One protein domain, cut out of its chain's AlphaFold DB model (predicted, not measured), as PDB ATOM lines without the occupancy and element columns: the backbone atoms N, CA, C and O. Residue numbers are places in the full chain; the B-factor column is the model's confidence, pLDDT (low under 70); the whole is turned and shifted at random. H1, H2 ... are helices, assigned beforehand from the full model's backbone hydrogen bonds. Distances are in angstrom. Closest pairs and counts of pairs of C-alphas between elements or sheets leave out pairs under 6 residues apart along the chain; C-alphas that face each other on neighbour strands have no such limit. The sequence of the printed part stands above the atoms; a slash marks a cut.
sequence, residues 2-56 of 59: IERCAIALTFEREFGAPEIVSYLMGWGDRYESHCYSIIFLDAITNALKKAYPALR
ATOM      1  N   ILE A   2      43.270 -24.363 -67.287       69.50
ATOM      2  CA  ILE A   2      42.313 -25.426 -66.912       69.50
ATOM      3  C   ILE A   2      42.196 -25.616 -65.389       69.50
ATOM      4  O   ILE A   2      41.089 -25.728 -64.880       69.50
ATOM      5  N   GLU A   3      43.303 -25.555 -64.642       66.19
ATOM      6  CA  GLU A   3      43.268 -25.704 -63.175       66.19
ATOM      7  C   GLU A   3      42.432 -24.634 -62.462       66.19
ATOM      8  O   GLU A   3      41.760 -24.934 -61.484       66.19
ATOM      9  N   ARG A   4      42.402 -23.393 -62.966       58.56
ATOM     10  CA  ARG A   4      41.579 -22.332 -62.362       58.56
ATOM     11  C   ARG A   4      40.090 -22.558 -62.606       58.56
ATOM     12  O   ARG A   4      39.290 -22.284 -61.723       58.56
ATOM     13  N   CYS A   5      39.736 -23.100 -63.771       66.44
ATOM     14  CA  CYS A   5      38.371 -23.536 -64.057       66.44
ATOM     15  C   CYS A   5      37.978 -24.728 -63.179       66.44
ATOM     16  O   CYS A   5      36.870 -24.747 -62.661       66.44
ATOM     17  N   ALA A   6      38.889 -25.684 -62.973       64.31
ATOM     18  CA  ALA A   6      38.652 -26.831 -62.103       64.31
ATOM     19  C   ALA A   6      38.420 -26.398 -60.649       64.31
ATOM     20  O   ALA A   6      37.444 -26.826 -60.056       64.31
ATOM     21  N   ILE A   7      39.241 -25.486 -60.114       69.06
ATOM     22  CA  ILE A   7      39.066 -24.951 -58.754       69.06
ATOM     23  C   ILE A   7      37.738 -24.196 -58.613       69.06
ATOM     24  O   ILE A   7      37.039 -24.400 -57.629       69.06
ATOM     25  N   ALA A   8      37.363 -23.361 -59.589       66.12
ATOM     26  CA  ALA A   8      36.082 -22.650 -59.564       66.12
ATOM     27  C   ALA A   8      34.887 -23.620 -59.587       66.12
ATOM     28  O   ALA A   8      33.991 -23.507 -58.760       66.12
ATOM     29  N   LEU A   9      34.929 -24.629 -60.463       62.31
ATOM     30  CA  LEU A   9      33.918 -25.688 -60.526       62.31
ATOM     31  C   LEU A   9      33.870 -26.531 -59.247       62.31
ATOM     32  O   LEU A   9      32.797 -26.977 -58.862       62.31
ATOM     33  N   THR A  10      35.008 -26.784 -58.599       63.19
ATOM     34  CA  THR A  10      35.056 -27.510 -57.325       63.19
ATOM     35  C   THR A  10      34.459 -26.672 -56.201       63.19
ATOM     36  O   THR A  10      33.655 -27.199 -55.445       63.19
ATOM     37  N   PHE A  11      34.757 -25.374 -56.140       63.62
ATOM     38  CA  PHE A  11      34.191 -24.466 -55.139       63.62
ATOM     39  C   PHE A  11      32.672 -24.292 -55.298       63.62
ATOM     40  O   PHE A  11      31.954 -24.224 -54.309       63.62
ATOM     41  N   GLU A  12      32.166 -24.284 -56.534       61.66
ATOM     42  CA  GLU A  12      30.721 -24.275 -56.822       61.66
ATOM     43  C   GLU A  12      30.031 -25.617 -56.523       61.66
ATOM     44  O   GLU A  12      28.807 -25.683 -56.458       61.66
ATOM     45  N   ARG A  13      30.799 -26.703 -56.374       59.69
ATOM     46  CA  ARG A  13      30.285 -28.070 -56.186       59.69
ATOM     47  C   ARG A  13      30.502 -28.610 -54.775       59.69
ATOM     48  O   ARG A  13      29.900 -29.621 -54.410       59.69
ATOM     49  N   GLU A  14      31.338 -27.947 -53.986       64.19
ATOM     50  CA  GLU A  14      31.394 -28.083 -52.538       64.19
ATOM     51  C   GLU A  14      30.114 -27.478 -51.961       64.19
ATOM     52  O   GLU A  14      30.076 -26.313 -51.580       64.19
ATOM     53  N   PHE A  15      29.050 -28.284 -51.915       58.22
ATOM     54  CA  PHE A  15      27.853 -27.953 -51.149       58.22
ATOM     55  C   PHE A  15      28.295 -27.540 -49.745       58.22
ATOM     56  O   PHE A  15      28.854 -28.350 -48.991       58.22
ATOM     57  N   GLY A  16      28.082 -26.271 -49.404       68.44
ATOM     58  CA  GLY A  16      28.470 -25.766 -48.096       68.44
ATOM     59  C   GLY A  16      27.748 -26.576 -47.022       68.44
ATOM     60  O   GLY A  16      26.590 -26.953 -47.199       68.44
ATOM     61  N   ALA A  17      28.385 -26.827 -45.876       63.81
ATOM     62  CA  ALA A  17      27.717 -27.494 -44.751       63.81
ATOM     63  C   ALA A  17      26.301 -26.931 -44.442       63.81
ATOM     64  O   ALA A  17      25.403 -27.730 -44.170       63.81
ATOM     65  N   PRO A  18      26.034 -25.608 -44.555       64.50
ATOM     66  CA  PRO A  18      24.682 -25.058 -44.396       64.50
ATOM     67  C   PRO A  18      23.683 -25.484 -45.486       64.50
ATOM     68  O   PRO A  18      22.492 -25.630 -45.217       64.50
ATOM     69  N   GLU A  19      24.158 -25.697 -46.708       69.50
ATOM     70  CA  GLU A  19      23.366 -26.079 -47.881       69.50
ATOM     71  C   GLU A  19      22.948 -27.555 -47.797       69.50
ATOM     72  O   GLU A  19      21.777 -27.884 -47.976       69.50
ATOM     73  N   ILE A  20      23.868 -28.434 -47.368       69.94
ATOM     74  CA  ILE A  20      23.586 -29.855 -47.082       69.94
ATOM     75  C   ILE A  20      22.532 -29.991 -45.978       69.94
ATOM     76  O   ILE A  20      21.598 -30.788 -46.095       69.94
ATOM     77  N   VAL A  21      22.669 -29.209 -44.902       70.38
ATOM     78  CA  VAL A  21      21.702 -29.203 -43.796       70.38
ATOM     79  C   VAL A  21      20.339 -28.703 -44.278       70.38
ATOM     80  O   VAL A  21      19.328 -29.328 -43.973       70.38
ATOM     81  N   SER A  22      20.294 -27.638 -45.080       64.19
ATOM     82  CA  SER A  22      19.037 -27.093 -45.618       64.19
ATOM     83  C   SER A  22      18.326 -28.080 -46.552       64.19
ATOM     84  O   SER A  22      17.103 -28.231 -46.472       64.19
ATOM     85  N   TYR A  23      19.091 -28.812 -47.369       68.81
ATOM     86  CA  TYR A  23      18.580 -29.897 -48.207       68.81
ATOM     87  C   TYR A  23      18.008 -31.054 -47.370       68.81
ATOM     88  O   TYR A  23      16.863 -31.458 -47.581       68.81
ATOM     89  N   LEU A  24      18.758 -31.552 -46.378       74.00
ATOM     90  CA  LEU A  24      18.320 -32.639 -45.485       74.00
ATOM     91  C   LEU A  24      17.071 -32.279 -44.675       74.00
ATOM     92  O   LEU A  24      16.222 -33.137 -44.438       74.00
ATOM     93  N   MET A  25      16.953 -31.021 -44.257       80.81
ATOM     94  CA  MET A  25      15.832 -30.545 -43.447       80.81
ATOM     95  C   MET A  25      14.579 -30.220 -44.272       80.81
ATOM     96  O   MET A  25      13.562 -29.821 -43.705       80.81
ATOM     97  N   GLY A  26      14.624 -30.383 -45.601       68.44
ATOM     98  CA  GLY A  26      13.504 -30.059 -46.482       68.44
ATOM     99  C   GLY A  26      13.162 -28.567 -46.485       68.44
ATOM    100  O   GLY A  26      12.042 -28.197 -46.827       68.44
ATOM    101  N   TRP A  27      14.114 -27.707 -46.104       70.88
ATOM    102  CA  TRP A  27      13.930 -26.252 -46.037       70.88
ATOM    103  C   TRP A  27      13.910 -25.585 -47.414       70.88
ATOM    104  O   TRP A  27      13.630 -24.394 -47.525       70.88
ATOM    105  N   GLY A  28      14.085 -26.390 -48.464       59.56
ATOM    106  CA  GLY A  28      14.020 -25.965 -49.846       59.56
ATOM    107  C   GLY A  28      15.292 -25.240 -50.254       59.56
ATOM    108  O   GLY A  28      15.862 -24.452 -49.509       59.56
ATOM    109  N   ASP A  29      15.715 -25.488 -51.484       59.88
ATOM    110  CA  ASP A  29      16.861 -24.830 -52.106       59.88
ATOM    111  C   ASP A  29      16.462 -23.449 -52.653       59.88
ATOM    112  O   ASP A  29      16.650 -23.103 -53.821       59.88
ATOM    113  N   ARG A  30      15.750 -22.676 -51.829       55.34
ATOM    114  CA  ARG A  30      15.282 -21.351 -52.210       55.34
ATOM    115  C   ARG A  30      16.271 -20.352 -51.642       55.34
ATOM    116  O   ARG A  30      16.204 -19.982 -50.475       55.34
ATOM    117  N   TYR A  31      17.197 -19.936 -52.498       57.44
ATOM    118  CA  TYR A  31      18.117 -18.829 -52.262       57.44
ATOM    119  C   TYR A  31      17.323 -17.517 -52.125       57.44
ATOM    120  O   TYR A  31      17.300 -16.679 -53.024       57.44
ATOM    121  N   GLU A  32      16.600 -17.336 -51.019       55.72
ATOM    122  CA  GLU A  32      15.943 -16.072 -50.708       55.72
ATOM    123  C   GLU A  32      16.876 -15.204 -49.854       55.72
ATOM    124  O   GLU A  32      17.028 -15.369 -48.646       55.72
ATOM    125  N   SER A  33      17.436 -14.185 -50.511       53.59
ATOM    126  CA  SER A  33      17.654 -12.842 -49.952       53.59
ATOM    127  C   SER A  33      18.787 -12.602 -48.937       53.59
ATOM    128  O   SER A  33      18.626 -11.805 -48.019       53.59
ATOM    129  N   HIS A  34      19.995 -13.140 -49.136       56.12
ATOM    130  CA  HIS A  34      21.177 -12.492 -48.536       56.12
ATOM    131  C   HIS A  34      21.607 -11.299 -49.400       56.12
ATOM    132  O   HIS A  34      22.475 -11.403 -50.266       56.12
ATOM    133  N   CYS A  35      20.977 -10.141 -49.186       57.03
ATOM    134  CA  CYS A  35      21.495  -8.879 -49.708       57.03
ATOM    135  C   CYS A  35      22.750  -8.500 -48.914       57.03
ATOM    136  O   CYS A  35      22.662  -7.921 -47.831       57.03
ATOM    137  N   TYR A  36      23.927  -8.815 -49.452       58.28
ATOM    138  CA  TYR A  36      25.177  -8.270 -48.937       58.28
ATOM    139  C   TYR A  36      25.211  -6.767 -49.226       58.28
ATOM    140  O   TYR A  36      25.413  -6.340 -50.361       58.28
ATOM    141  N   SER A  37      24.970  -5.958 -48.196       57.09
ATOM    142  CA  SER A  37      25.190  -4.517 -48.261       57.09
ATOM    143  C   SER A  37      26.626  -4.210 -47.857       57.09
ATOM    144  O   SER A  37      27.145  -4.777 -46.893       57.09
ATOM    145  N   ILE A  38      27.274  -3.302 -48.582       67.62
ATOM    146  CA  ILE A  38      28.596  -2.810 -48.204       67.62
ATOM    147  C   ILE A  38      28.424  -1.968 -46.939       67.62
ATOM    148  O   ILE A  38      27.874  -0.867 -46.970       67.62
ATOM    149  N   ILE A  39      28.895  -2.491 -45.810       71.44
ATOM    150  CA  ILE A  39      28.922  -1.749 -44.551       71.44
ATOM    151  C   ILE A  39      30.154  -0.844 -44.575       71.44
ATOM    152  O   ILE A  39      31.284  -1.296 -44.392       71.44
ATOM    153  N   PHE A  40      29.937   0.453 -44.789       75.50
ATOM    154  CA  PHE A  40      30.994   1.458 -44.704       75.50
ATOM    155  C   PHE A  40      31.377   1.700 -43.239       75.50
ATOM    156  O   PHE A  40      30.792   2.537 -42.545       75.50
ATOM    157  N   LEU A  41      32.378   0.958 -42.761       80.81
ATOM    158  CA  LEU A  41      32.879   1.065 -41.389       80.81
ATOM    159  C   LEU A  41      33.545   2.420 -41.091       80.81
ATOM    160  O   LEU A  41      33.678   2.783 -39.926       80.81
ATOM    161  N   ASP A  42      33.936   3.190 -42.107       80.12
ATOM    162  CA  ASP A  42      34.590   4.496 -41.939       80.12
ATOM    163  C   ASP A  42      33.710   5.505 -41.192       80.12
ATOM    164  O   ASP A  42      34.174   6.213 -40.299       80.12
ATOM    165  N   ALA A  43      32.412   5.549 -41.499       80.31
ATOM    166  CA  ALA A  43      31.481   6.438 -40.803       80.31
ATOM    167  C   ALA A  43      31.331   6.041 -39.324       80.31
ATOM    168  O   ALA A  43      31.350   6.897 -38.436       80.31
ATOM    169  N   ILE A  44      31.247   4.735 -39.060       83.62
ATOM    170  CA  ILE A  44      31.102   4.171 -37.714       83.62
ATOM    171  C   ILE A  44      32.377   4.410 -36.902       83.62
ATOM    172  O   ILE A  44      32.311   4.895 -35.775       83.62
ATOM    173  N   THR A  45      33.545   4.137 -37.477       84.56
ATOM    174  CA  THR A  45      34.839   4.351 -36.818       84.56
ATOM    175  C   THR A  45      35.109   5.830 -36.555       84.56
ATOM    176  O   THR A  45      35.627   6.165 -35.490       84.56
ATOM    177  N   ASN A  46      34.704   6.739 -37.448       84.06
ATOM    178  CA  ASN A  46      34.794   8.182 -37.211       84.06
ATOM    179  C   ASN A  46      33.862   8.652 -36.088       84.06
ATOM    180  O   ASN A  46      34.285   9.428 -35.227       84.06
ATOM    181  N   ALA A  47      32.618   8.168 -36.059       87.44
ATOM    182  CA  ALA A  47      31.681   8.459 -34.975       87.44
ATOM    183  C   ALA A  47      32.198   7.923 -33.630       87.44
ATOM    184  O   ALA A  47      32.178   8.641 -32.628       87.44
ATOM    185  N   LEU A  48      32.748   6.707 -33.626       88.62
ATOM    186  CA  LEU A  48      33.322   6.074 -32.444       88.62
ATOM    187  C   LEU A  48      34.546   6.843 -31.925       88.62
ATOM    188  O   LEU A  48      34.617   7.140 -30.737       88.62
ATOM    189  N   LYS A  49      35.464   7.258 -32.807       89.12
ATOM    190  CA  LYS A  49      36.629   8.094 -32.452       89.12
ATOM    191  C   LYS A  49      36.239   9.494 -31.966       89.12
ATOM    192  O   LYS A  49      37.001  10.111 -31.225       89.12
ATOM    193  N   LYS A  50      35.084  10.019 -32.391       88.25
ATOM    194  CA  LYS A  50      34.530  11.287 -31.890       88.25
ATOM    195  C   LYS A  50      33.928  11.124 -30.491       88.25
ATOM    196  O   LYS A  50      34.130  11.997 -29.654       88.25
ATOM    197  N   ALA A  51      33.204  10.031 -30.253       92.81
ATOM    198  CA  ALA A  51      32.584   9.733 -28.962       92.81
ATOM    199  C   ALA A  51      33.610   9.310 -27.897       92.81
ATOM    200  O   ALA A  51      33.465   9.662 -26.729       92.81
ATOM    201  N   TYR A  52      34.669   8.611 -28.311       89.94
ATOM    202  CA  TYR A  52      35.722   8.096 -27.438       89.94
ATOM    203  C   TYR A  52      37.096   8.582 -27.920       89.94
ATOM    204  O   TYR A  52      37.801   7.858 -28.627       89.94
ATOM    205  N   PRO A  53      37.516   9.801 -27.526       85.69
ATOM    206  CA  PRO A  53      38.781  10.390 -27.967       85.69
ATOM    207  C   PRO A  53      40.013   9.570 -27.573       85.69
ATOM    208  O   PRO A  53      41.025   9.648 -28.256       85.69
ATOM    209  N   ALA A  54      39.920   8.759 -26.513       86.38
ATOM    210  CA  ALA A  54      40.980   7.852 -26.071       86.38
ATOM    211  C   ALA A  54      41.295   6.734 -27.085       86.38
ATOM    212  O   ALA A  54      42.398   6.206 -27.081       86.38
ATOM    213  N   LEU A  55      40.351   6.399 -27.978       80.31
ATOM    214  CA  LEU A  55      40.548   5.423 -29.059       80.31
ATOM    215  C   LEU A  55      41.250   6.026 -30.288       80.31
ATOM    216  O   LEU A  55      41.476   5.331 -31.282       80.31
ATOM    217  N   ARG A  56      41.576   7.325 -30.270       76.50
ATOM    218  CA  ARG A  56      42.502   7.920 -31.241       76.50
ATOM    219  C   ARG A  56      43.919   7.523 -30.849       76.50
ATOM    220  O   ARG A  56      44.660   8.336 -30.309       76.50
TER     221      ARG A  56
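Overview. This is residues 2 to 56 of the 59 residues of an uncharacterized protein of Amanita muscaria Koide BX008 (UniProt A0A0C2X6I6). Three short helices are strung along an open, L-shaped chain with no shared core. H3, the longest by residues, sits near the far end of one arm, which is a long stretch with no named element, residues 25 to 40; H2 lies at the corner, and H1 makes the end of the other arm. The printed part has 55 residues with three named helices, in the order H1, H2, H3, and no named strand; the class is all helix. The whole is extended, with a radius of gyration of the C-alphas of 20.2 A, and flat, spanning 49 by 35 by 17 A.

Arrangement. H3, residues 41 to 51, touches no helix. It is apart from H2, residues 17 to 24, and from H1, residues 2 to 11. H1 and H2 are also apart, though they follow each other in the chain. In H1, H2 and H3 every O i to N i+4 pair is within hydrogen-bond range. Residues 2 to 14, of which 2 to 11 belong to H1, stand free. So do residues 32 to 44, of which 41 to 44 belong to H3, and residues 49 to 54, of which 49 to 51 belong to H3.

Along the chain. H3 measures 15.2 A from C-alpha 41 at (32.879, 1.065, -41.389) to C-alpha 51 at (32.584, 9.733, -28.962). H2 measures 10.7 A. H1 measures 14.3 A and begins with C-alpha 2 at (42.313, -25.426, -66.912).

Size, cuts and confidence. The C-alphas of Ile 2 and Pro 53, the two farthest apart, are 53.0 A apart. The printed part has no cut. The link from H2 to H3 is long, with 16 residues; the link from H1 to H2 is tight, with 5. The mean pLDDT of the printed part is 70.4, and 33 residues are under 70: residues 2 to 20, 22 to 23, 26 and 28 to 38.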